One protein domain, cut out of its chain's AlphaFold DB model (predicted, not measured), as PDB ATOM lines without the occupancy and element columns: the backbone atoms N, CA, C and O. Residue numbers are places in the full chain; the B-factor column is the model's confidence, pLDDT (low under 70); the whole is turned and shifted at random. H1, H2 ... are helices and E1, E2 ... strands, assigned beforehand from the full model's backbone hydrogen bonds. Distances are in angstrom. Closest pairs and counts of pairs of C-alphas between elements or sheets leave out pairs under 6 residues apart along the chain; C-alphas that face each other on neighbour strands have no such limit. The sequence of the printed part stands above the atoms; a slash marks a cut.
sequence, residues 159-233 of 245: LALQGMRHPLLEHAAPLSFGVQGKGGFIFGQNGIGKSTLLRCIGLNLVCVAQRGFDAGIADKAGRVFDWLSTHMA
ATOM      1  N   LEU A 159      32.156   1.255 -21.628       85.25
ATOM      2  CA  LEU A 159      31.391   2.360 -21.068       85.25
ATOM      3  C   LEU A 159      30.744   1.876 -19.778       85.25
ATOM      4  O   LEU A 159      30.102   0.830 -19.775       85.25
ATOM      5  N   ALA A 160      30.910   2.636 -18.701       86.62
ATOM      6  CA  ALA A 160      30.256   2.394 -17.425       86.62
ATOM      7  C   ALA A 160      29.692   3.718 -16.906       86.62
ATOM      8  O   ALA A 160      30.435   4.648 -16.603       86.62
ATOM      9  N   LEU A 161      28.369   3.796 -16.832       85.56
ATOM     10  CA  LEU A 161      27.615   4.923 -16.304       85.56
ATOM     11  C   LEU A 161      26.879   4.428 -15.062       85.56
ATOM     12  O   LEU A 161      26.080   3.496 -15.145       85.56
ATOM     13  N   GLN A 162      27.167   5.020 -13.907       84.62
ATOM     14  CA  GLN A 162      26.564   4.637 -12.631       84.62
ATOM     15  C   GLN A 162      25.720   5.791 -12.106       84.62
ATOM     16  O   GLN A 162      26.222   6.901 -11.954       84.62
ATOM     17  N   GLY A 163      24.437   5.532 -11.849       82.50
ATOM     18  CA  GLY A 163      23.528   6.531 -11.286       82.50
ATOM     19  C   GLY A 163      23.357   7.789 -12.147       82.50
ATOM     20  O   GLY A 163      23.100   8.864 -11.605       82.50
ATOM     21  N   MET A 164      23.498   7.671 -13.471       86.56
ATOM     22  CA  MET A 164      23.323   8.782 -14.405       86.56
ATOM     23  C   MET A 164      21.888   9.308 -14.333       86.56
ATOM     24  O   MET A 164      20.927   8.538 -14.264       86.56
ATOM     25  N   ARG A 165      21.735  10.629 -14.379       86.12
ATOM     26  CA  ARG A 165      20.431  11.300 -14.408       86.12
ATOM     27  C   ARG A 165      20.288  12.068 -15.710       86.12
ATOM     28  O   ARG A 165      21.276  12.520 -16.286       86.12
ATOM     29  N   HIS A 166      19.055  12.206 -16.182       85.81
ATOM     30  CA  HIS A 166      18.781  12.968 -17.391       85.81
ATOM     31  C   HIS A 166      18.873  14.470 -17.065       85.81
ATOM     32  O   HIS A 166      18.045  14.955 -16.299       85.81
ATOM     33  N   PRO A 167      19.827  15.226 -17.642       80.06
ATOM     34  CA  PRO A 167      20.133  16.588 -17.189       80.06
ATOM     35  C   PRO A 167      19.014  17.604 -17.459       80.06
ATOM     36  O   PRO A 167      18.952  18.629 -16.795       80.06
ATOM     37  N   LEU A 168      18.127  17.321 -18.419       84.69
ATOM     38  CA  LEU A 168      17.005  18.201 -18.784       84.69
ATOM     39  C   LEU A 168      15.661  17.798 -18.144       84.69
ATOM     40  O   LEU A 168      14.628  18.327 -18.534       84.69
ATOM     41  N   LEU A 169      15.646  16.820 -17.231       85.19
ATOM     42  CA  LEU A 169      14.428  16.386 -16.538       85.19
ATOM     43  C   LEU A 169      14.594  16.596 -15.029       85.19
ATOM     44  O   LEU A 169      15.478  15.999 -14.422       85.19
ATOM     45  N   GLU A 170      13.719  17.401 -14.424       77.44
ATOM     46  CA  GLU A 170      13.824  17.829 -13.015       77.44
ATOM     47  C   GLU A 170      13.797  16.666 -12.008       77.44
ATOM     48  O   GLU A 170      14.506  16.686 -11.002       77.44
ATOM     49  N   HIS A 171      13.022  15.615 -12.292       80.50
ATOM     50  CA  HIS A 171      12.844  14.459 -11.405       80.50
ATOM     51  C   HIS A 171      13.260  13.136 -12.063       80.50
ATOM     52  O   HIS A 171      12.606  12.105 -11.909       80.50
ATOM     53  N   ALA A 172      14.359  13.147 -12.823       83.75
ATOM     54  CA  ALA A 172      14.873  11.937 -13.453       83.75
ATOM     55  C   ALA A 172      15.354  10.908 -12.416       83.75
ATOM     56  O   ALA A 172      16.247  11.195 -11.608       83.75
ATOM     57  N   ALA A 173      14.816   9.688 -12.485       84.75
ATOM     58  CA  ALA A 173      15.340   8.553 -11.734       84.75
ATOM     59  C   ALA A 173      16.793   8.248 -12.163       84.75
ATOM     60  O   ALA A 173      17.103   8.335 -13.357       84.75
ATOM     61  N   PRO A 174      17.693   7.911 -11.221       86.31
ATOM     62  CA  PRO A 174      19.059   7.536 -11.553       86.31
ATOM     63  C   PRO A 174      19.075   6.170 -12.248       86.31
ATOM     64  O   PRO A 174      18.424   5.229 -11.799       86.31
ATOM     65  N   LEU A 175      19.836   6.059 -13.335       85.88
ATOM     66  CA  LEU A 175      19.974   4.835 -14.122       85.88
ATOM     67  C   LEU A 175      21.445   4.429 -14.207       85.88
ATOM     68  O   LEU A 175      22.339   5.269 -14.213       85.88
ATOM     69  N   SER A 176      21.703   3.132 -14.293       86.06
ATOM     70  CA  SER A 176      23.053   2.612 -14.504       86.06
ATOM     71  C   SER A 176      23.076   1.815 -15.796       86.06
ATOM     72  O   SER A 176      22.161   1.042 -16.074       86.06
ATOM     73  N   PHE A 177      24.106   2.028 -16.603       86.19
ATOM     74  CA  PHE A 177      24.265   1.393 -17.902       86.19
ATOM     75  C   PHE A 177      25.734   1.074 -18.137       86.19
ATOM     76  O   PHE A 177      26.605   1.899 -17.866       86.19
ATOM     77  N   GLY A 178      26.019  -0.110 -18.669       86.25
ATOM     78  CA  GLY A 178      27.379  -0.496 -19.000       86.25
ATOM     79  C   GLY A 178      27.444  -1.410 -20.209       86.25
ATOM     80  O   GLY A 178      26.582  -2.264 -20.399       86.25
ATOM     81  N   VAL A 179      28.482  -1.231 -21.020       87.12
ATOM     82  CA  VAL A 179      28.795  -2.084 -22.172       87.12
ATOM     83  C   VAL A 179      30.300  -2.309 -22.265       87.12
ATOM     84  O   VAL A 179      31.091  -1.421 -21.954       87.12
ATOM     85  N   GLN A 180      30.702  -3.501 -22.706       84.25
ATOM     86  CA  GLN A 180      32.105  -3.879 -22.891       84.25
ATOM     87  C   GLN A 180      32.302  -4.467 -24.289       84.25
ATOM     88  O   GLN A 180      32.014  -5.633 -24.544       84.25
ATOM     89  N   GLY A 181      32.739  -3.636 -25.235       76.75
ATOM     90  CA  GLY A 181      33.066  -4.042 -26.604       76.75
ATOM     91  C   GLY A 181      31.872  -4.379 -27.507       76.75
ATOM     92  O   GLY A 181      32.054  -4.451 -28.725       76.75
ATOM     93  N   LYS A 182      30.669  -4.538 -26.943       78.69
ATOM     94  CA  LYS A 182      29.438  -4.979 -27.615       78.69
ATOM     95  C   LYS A 182      28.316  -3.944 -27.474       78.69
ATOM     96  O   LYS A 182      28.307  -3.167 -26.524       78.69
ATOM     97  N   GLY A 183      27.375  -3.944 -28.419       77.31
ATOM     98  CA  GLY A 183      26.125  -3.188 -28.297       77.31
ATOM     99  C   GLY A 183      25.166  -3.839 -27.295       77.31
ATOM    100  O   GLY A 183      25.285  -5.027 -27.003       77.31
ATOM    101  N   GLY A 184      24.221  -3.059 -26.772       78.00
ATOM    102  CA  GLY A 184      23.127  -3.550 -25.933       78.00
ATOM    103  C   GLY A 184      21.787  -3.334 -26.630       78.00
ATOM    104  O   GLY A 184      21.573  -2.274 -27.216       78.00
ATOM    105  N   PHE A 185      20.893  -4.321 -26.566       79.88
ATOM    106  CA  PHE A 185      19.529  -4.184 -27.075       79.88
ATOM    107  C   PHE A 185      18.578  -3.849 -25.922       79.88
ATOM    108  O   PHE A 185      18.587  -4.520 -24.891       79.88
ATOM    109  N   ILE A 186      17.770  -2.800 -26.087       79.56
ATOM    110  CA  ILE A 186      16.829  -2.332 -25.062       79.56
ATOM    111  C   ILE A 186      15.422  -2.778 -25.458       79.56
ATOM    112  O   ILE A 186      14.840  -2.258 -26.410       79.56
ATOM    113  N   PHE A 187      14.862  -3.719 -24.700       78.44
ATOM    114  CA  PHE A 187      13.489  -4.200 -24.865       78.44
ATOM    115  C   PHE A 187      12.535  -3.531 -23.865       78.44
ATOM    116  O   PHE A 187      12.950  -3.033 -22.821       78.44
ATOM    117  N   GLY A 188      11.239  -3.515 -24.184       81.31
ATOM    118  CA  GLY A 188      10.179  -2.999 -23.313       81.31
ATOM    119  C   GLY A 188       9.024  -2.387 -24.104       81.31
ATOM    120  O   GLY A 188       9.156  -2.132 -25.303       81.31
ATOM    121  N   GLN A 189       7.897  -2.117 -23.446       81.62
ATOM    122  CA  GLN A 189       6.742  -1.465 -24.077       81.62
ATOM    123  C   GLN A 189       7.052  -0.009 -24.470       81.62
ATOM    124  O   GLN A 189       7.989   0.620 -23.965       81.62
ATOM    125  N   ASN A 190       6.321   0.534 -25.444       79.75
ATOM    126  CA  ASN A 190       6.433   1.954 -25.793       79.75
ATOM    127  C   ASN A 190       5.874   2.817 -24.653       79.75
ATOM    128  O   ASN A 190       4.982   2.389 -23.933       79.75
ATOM    129  N   GLY A 191       6.449   4.001 -24.443       78.12
ATOM    130  CA  GLY A 191       6.059   4.890 -23.339       78.12
ATOM    131  C   GLY A 191       6.767   4.637 -22.001       78.12
ATOM    132  O   GLY A 191       6.747   5.514 -21.150       78.12
ATOM    133  N   ILE A 192       7.497   3.525 -21.830       82.69
ATOM    134  CA  ILE A 192       8.210   3.220 -20.568       82.69
ATOM    135  C   ILE A 192       9.529   4.002 -20.374       82.69
ATOM    136  O   ILE A 192      10.259   3.780 -19.416       82.69
ATOM    137  N   GLY A 193       9.867   4.911 -21.299       81.56
ATOM    138  CA  GLY A 193      11.067   5.752 -21.204       81.56
ATOM    139  C   GLY A 193      12.316   5.236 -21.930       81.56
ATOM    140  O   GLY A 193      13.400   5.758 -21.689       81.56
ATOM    141  N   LYS A 194      12.206   4.271 -22.857       87.12
ATOM    142  CA  LYS A 194      13.355   3.770 -23.656       87.12
ATOM    143  C   LYS A 194      14.094   4.890 -24.404       87.12
ATOM    144  O   LYS A 194      15.315   4.998 -24.319       87.12
ATOM    145  N   SER A 195      13.353   5.761 -25.093       85.75
ATOM    146  CA  SER A 195      13.935   6.914 -25.794       85.75
ATOM    147  C   SER A 195      14.547   7.918 -24.815       85.75
ATOM    148  O   SER A 195      15.585   8.506 -25.097       85.75
ATOM    149  N   THR A 196      13.949   8.076 -23.631       87.50
ATOM    150  CA  THR A 196      14.491   8.914 -22.552       87.50
ATOM    151  C   THR A 196      15.807   8.357 -22.015       87.50
ATOM    152  O   THR A 196      16.738   9.125 -21.801       87.50
ATOM    153  N   LEU A 197      15.928   7.035 -21.858       86.75
ATOM    154  CA  LEU A 197      17.177   6.368 -21.482       86.75
ATOM    155  C   LEU A 197      18.271   6.616 -22.530       86.75
ATOM    156  O   LEU A 197      19.372   7.024 -22.170       86.75
ATOM    157  N   LEU A 198      17.970   6.428 -23.816       88.56
ATOM    158  CA  LEU A 198      18.943   6.664 -24.890       88.56
ATOM    159  C   LEU A 198      19.407   8.126 -24.946       88.56
ATOM    160  O   LEU A 198      20.606   8.387 -25.037       88.56
ATOM    161  N   ARG A 199      18.482   9.086 -24.811       87.38
ATOM    162  CA  ARG A 199      18.820  10.518 -24.702       87.38
ATOM    163  C   ARG A 199      19.632  10.820 -23.449       87.38
ATOM    164  O   ARG A 199      20.583  11.587 -23.525       87.38
ATOM    165  N   CYS A 200      19.301  10.194 -22.320       87.81
ATOM    166  CA  CYS A 200      20.045  10.333 -21.072       87.81
ATOM    167  C   CYS A 200      21.508   9.907 -21.255       87.81
ATOM    168  O   CYS A 200      22.408  10.668 -20.901       87.81
ATOM    169  N   ILE A 201      21.743   8.739 -21.865       87.50
ATOM    170  CA  ILE A 201      23.090   8.238 -22.168       87.50
ATOM    171  C   ILE A 201      23.821   9.219 -23.089       87.50
ATOM    172  O   ILE A 201      24.919   9.663 -22.757       87.50
ATOM    173  N   GLY A 202      23.209   9.597 -24.217       86.25
ATOM    174  CA  GLY A 202      23.822  10.501 -25.193       86.25
ATOM    175  C   GLY A 202      24.188  11.863 -24.598       86.25
ATOM    176  O   GLY A 202      25.313  12.325 -24.768       86.25
ATOM    177  N   LEU A 203      23.279  12.480 -23.839       85.69
ATOM    178  CA  LEU A 203      23.519  13.776 -23.201       85.69
ATOM    179  C   LEU A 203      24.631  13.705 -22.150       85.69
ATOM    180  O   LEU A 203      25.508  14.565 -22.147       85.69
ATOM    181  N   ASN A 204      24.648  12.673 -21.298       83.69
ATOM    182  CA  ASN A 204      25.721  12.504 -20.314       83.69
ATOM    183  C   ASN A 204      27.083  12.299 -21.000       83.69
ATOM    184  O   ASN A 204      28.072  12.890 -20.573       83.69
ATOM    185  N   LEU A 205      27.139  11.537 -22.097       81.88
ATOM    186  CA  LEU A 205      28.367  11.364 -22.881       81.88
ATOM    187  C   LEU A 205      28.859  12.675 -23.504       81.88
ATOM    188  O   LEU A 205      30.055  12.953 -23.460       81.88
ATOM    189  N   VAL A 206      27.958  13.499 -24.042       82.12
ATOM    190  CA  VAL A 206      28.311  14.822 -24.582       82.12
ATOM    191  C   VAL A 206      28.846  15.738 -23.479       82.12
ATOM    192  O   VAL A 206      29.884  16.373 -23.668       82.12
ATOM    193  N   CYS A 207      28.198  15.771 -22.310       77.38
ATOM    194  CA  CYS A 207      28.672  16.550 -21.161       77.38
ATOM    195  C   CYS A 207      30.084  16.133 -20.727       77.38
ATOM    196  O   CYS A 207      30.922  16.987 -20.444       77.38
ATOM    197  N   VAL A 208      30.362  14.827 -20.722       73.25
ATOM    198  CA  VAL A 208      31.680  14.278 -20.395       73.25
ATOM    199  C   VAL A 208      32.720  14.634 -21.461       73.25
ATOM    200  O   VAL A 208      33.824  15.065 -21.127       73.25
ATOM    201  N   ALA A 209      32.385  14.504 -22.742       68.19
ATOM    202  CA  ALA A 209      33.339  14.726 -23.823       68.19
ATOM    203  C   ALA A 209      33.763  16.198 -23.969       68.19
ATOM    204  O   ALA A 209      34.901  16.473 -24.326       68.19
ATOM    205  N   GLN A 210      32.884  17.144 -23.632       66.50
ATOM    206  CA  GLN A 210      33.186  18.580 -23.684       66.50
ATOM    207  C   GLN A 210      34.140  19.058 -22.575       66.50
ATOM    208  O   GLN A 210      34.647  20.176 -22.656       66.50
ATOM    209  N   ARG A 211      34.354  18.269 -21.510       60.16
ATOM    210  CA  ARG A 211      35.089  18.718 -20.308       60.16
ATOM    211  C   ARG A 211      36.079  17.712 -19.719       60.16
ATOM    212  O   ARG A 211      36.791  18.077 -18.790       60.16
ATOM    213  N   GLY A 212      36.145  16.486 -20.238       51.94
ATOM    214  CA  GLY A 212      37.002  15.429 -19.692       51.94
ATOM    215  C   GLY A 212      37.909  14.713 -20.692       51.94
ATOM    216  O   GLY A 212      38.681  13.863 -20.259       51.94
ATOM    217  N   PHE A 213      37.837  15.000 -21.999       46.09
ATOM    218  CA  PHE A 213      38.514  14.172 -23.002       46.09
ATOM    219  C   PHE A 213      38.992  14.929 -24.249       46.09
ATOM    220  O   PHE A 213      38.583  16.057 -24.514       46.09
ATOM    221  N   ASP A 214      39.889  14.287 -25.003       43.94
ATOM    222  CA  ASP A 214      40.461  14.804 -26.248       43.94
ATOM    223  C   ASP A 214      39.416  15.038 -27.362       43.94
ATOM    224  O   ASP A 214      38.277  14.557 -27.323       43.94
ATOM    225  N   ALA A 215      39.827  15.766 -28.407       51.19
ATOM    226  CA  ALA A 215      38.986  16.071 -29.566       51.19
ATOM    227  C   ALA A 215      38.454  14.814 -30.286       51.19
ATOM    228  O   ALA A 215      37.386  14.859 -30.894       51.19
ATOM    229  N   GLY A 216      39.158  13.680 -30.200       49.53
ATOM    230  CA  GLY A 216      38.745  12.419 -30.818       49.53
ATOM    231  C   GLY A 216      37.594  11.733 -30.078       49.53
ATOM    232  O   GLY A 216      36.782  11.039 -30.694       49.53
ATOM    233  N   ILE A 217      37.487  11.923 -28.765       52.75
ATOM    234  CA  ILE A 217      36.377  11.423 -27.947       52.75
ATOM    235  C   ILE A 217      35.155  12.333 -28.083       52.75
ATOM    236  O   ILE A 217      34.045  11.812 -28.199       52.75
ATOM    237  N   ALA A 218      35.344  13.653 -28.168       54.16
ATOM    238  CA  ALA A 218      34.277  14.600 -28.506       54.16
ATOM    239  C   ALA A 218      33.630  14.285 -29.863       54.16
ATOM    240  O   ALA A 218      32.408  14.206 -29.965       54.16
ATOM    241  N   ASP A 219      34.447  13.996 -30.873       59.91
ATOM    242  CA  ASP A 219      34.007  13.590 -32.208       59.91
ATOM    243  C   ASP A 219      33.252  12.238 -32.205       59.91
ATOM    244  O   ASP A 219      32.192  12.091 -32.817       59.91
ATOM    245  N   LYS A 220      33.723  11.247 -31.435       60.25
ATOM    246  CA  LYS A 220      33.008   9.965 -31.259       60.25
ATOM    247  C   LYS A 220      31.682  10.128 -30.514       60.25
ATOM    248  O   LYS A 220      30.697   9.512 -30.915       60.25
ATOM    249  N   ALA A 221      31.650  10.930 -29.451       60.78
ATOM    250  CA  ALA A 221      30.433  11.213 -28.696       60.78
ATOM    251  C   ALA A 221      29.404  11.957 -29.560       60.78
ATOM    252  O   ALA A 221      28.229  11.600 -29.528       60.78
ATOM    253  N   GLY A 222      29.859  12.904 -30.391       63.06
ATOM    254  CA  GLY A 222      29.046  13.578 -31.404       63.06
ATOM    255  C   GLY A 222      28.413  12.591 -32.382       63.06
ATOM    256  O   GLY A 222      27.195  12.543 -32.484       63.06
ATOM    257  N   ARG A 223      29.203  11.694 -32.988       68.81
ATOM    258  CA  ARG A 223      28.660  10.649 -33.879       68.81
ATOM    259  C   ARG A 223      27.623   9.749 -33.215       68.81
ATOM    260  O   ARG A 223      26.654   9.365 -33.862       68.81
ATOM    261  N   VAL A 224      27.829   9.374 -31.952       66.06
ATOM    262  CA  VAL A 224      26.859   8.555 -31.207       66.06
ATOM    263  C   VAL A 224      25.581   9.347 -30.944       66.06
ATOM    264  O   VAL A 224      24.493   8.802 -31.113       66.06
ATOM    265  N   PHE A 225      25.695  10.621 -30.564       65.31
ATOM    266  CA  PHE A 225      24.548  11.506 -30.378       65.31
ATOM    267  C   PHE A 225      23.768  11.713 -31.681       65.31
ATOM    268  O   PHE A 225      22.543  11.589 -31.673       65.31
ATOM    269  N   ASP A 226      24.461  11.973 -32.789       67.44
ATOM    270  CA  ASP A 226      23.860  12.153 -34.110       67.44
ATOM    271  C   ASP A 226      23.171  10.867 -34.559       67.44
ATOM    272  O   ASP A 226      21.996  10.895 -34.912       67.44
ATOM    273  N   TRP A 227      23.846   9.717 -34.435       72.25
ATOM    274  CA  TRP A 227      23.251   8.416 -34.731       72.25
ATOM    275  C   TRP A 227      21.991   8.174 -33.900       72.25
ATOM    276  O   TRP A 227      20.951   7.859 -34.468       72.25
ATOM    277  N   LEU A 228      22.043   8.375 -32.578       65.88
ATOM    278  CA  LEU A 228      20.880   8.222 -31.698       65.88
ATOM    279  C   LEU A 228      19.747   9.177 -32.089       65.88
ATOM    280  O   LEU A 228      18.585   8.777 -32.100       65.88
ATOM    281  N   SER A 229      20.072  10.425 -32.417       64.38
ATOM    282  CA  SER A 229      19.095  11.444 -32.802       64.38
ATOM    283  C   SER A 229      18.416  11.098 -34.124       64.38
ATOM    284  O   SER A 229      17.190  11.148 -34.197       64.38
ATOM    285  N   THR A 230      19.178  10.659 -35.129       66.88
ATOM    286  CA  THR A 230      18.650  10.183 -36.414       66.88
ATOM    287  C   THR A 230      17.846   8.891 -36.258       66.88
ATOM    288  O   THR A 230      16.796   8.764 -36.869       66.88
ATOM    289  N   HIS A 231      18.270   7.949 -35.409       61.50
ATOM    290  CA  HIS A 231      17.535   6.695 -35.181       61.50
ATOM    291  C   HIS A 231      16.233   6.895 -34.386       61.50
ATOM    292  O   HIS A 231      15.303   6.101 -34.505       61.50
ATOM    293  N   MET A 232      16.155   7.937 -33.548       56.28
ATOM    294  CA  MET A 232      14.956   8.275 -32.768       56.28
ATOM    295  C   MET A 232      14.005   9.240 -33.486       56.28
ATOM    296  O   MET A 232      12.832   9.319 -33.110       56.28
ATOM    297  N   ALA A 233      14.482   9.988 -34.481       51.62
ATOM    298  CA  ALA A 233      13.639  10.748 -35.392       51.62
ATOM    299  C   ALA A 233      13.020   9.763 -36.395       51.62
ATOM    300  O   ALA A 233      13.650   9.464 -37.393       51.62
TER     301      ALA A 233
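Overview. This is residues 159 to 233 of the 245 residues of an uncharacterized protein of Janthinobacterium lividum (UniProt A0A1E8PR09). Picture a ribbon of two strands, the hairpin E1 and E2, laid crosswise over one long helix, H1, with a second helix, H2, folded back along H1 away from the ribbon. H1 is the middle piece of this small stack, and two stretches stick out: residues 187 to 193 before H1, and residues 211 to 216 where the helical hairpin turns. The printed part has 75 residues, with two named strands and then two named helices in the order E1, E2, H1, H2; the sheet has the order E1 - E2 and is antiparallel, and the class is mixed, helices and strands. The whole is compact, with a radius of gyration of the C-alphas of 12.5 A and spans of 37 by 25 by 25 A.

Arrangement. Begin with the sheet, where E1, residues 159 to 164, and E2, residues 175 to 180, form an antiparallel hairpin with 174 degrees between their directions. Look for N 161 and O 177, 2.8 A apart, and N 177 and O 161, 2.9 A apart, both within hydrogen-bond range. From the sheet go to H1, residues 194 to 212: its closest C-alpha pair with E1 is Met 164 and Asn 204, 7.4 A apart. E2 and H1 are near each other, with 7 pairs of C-alphas within 10 A. Farther out, H2, residues 215 to 232, touches H1, and their closest C-alphas are those of Ala 209 and Ala 218, 4.8 A apart. These two helices form a helical hairpin at a shallow tilt of 16 degrees, running opposite ways. H2 is apart from both E1 and E2. In H2 every O i to N i+4 pair is within hydrogen-bond range; in H1, 14 of 15 are.

Along the chain. Find C-alpha 159 at (31.391, 2.360, -21.068); from there E1 runs 12.3 A to C-alpha 164. E2 runs 17.3 A, from Leu 175 to Gln 180. Find C-alpha 194 at (13.355, 3.770, -23.656), where H1 begins; it runs 26.7 A to C-alpha 212. H2 runs 25.5 A from Ala 215 and ends at C-alpha 232, at (14.956, 8.275, -32.768).

Size, cuts and confidence. The C-alphas of Gln 189 and Asp 214, the two farthest apart, are 37.5 A from each other. The printed part has no cut. The link from E2 to H1 is long, 13 residues; that from E1 to E2 is short, 10 residues, and that from H1 to H2 is tight, 2 residues. The mean pLDDT of the printed part is 75.4, and you will find values under 70 at residues 209 to 226 and 228 to 233; the mean over H2 is 61.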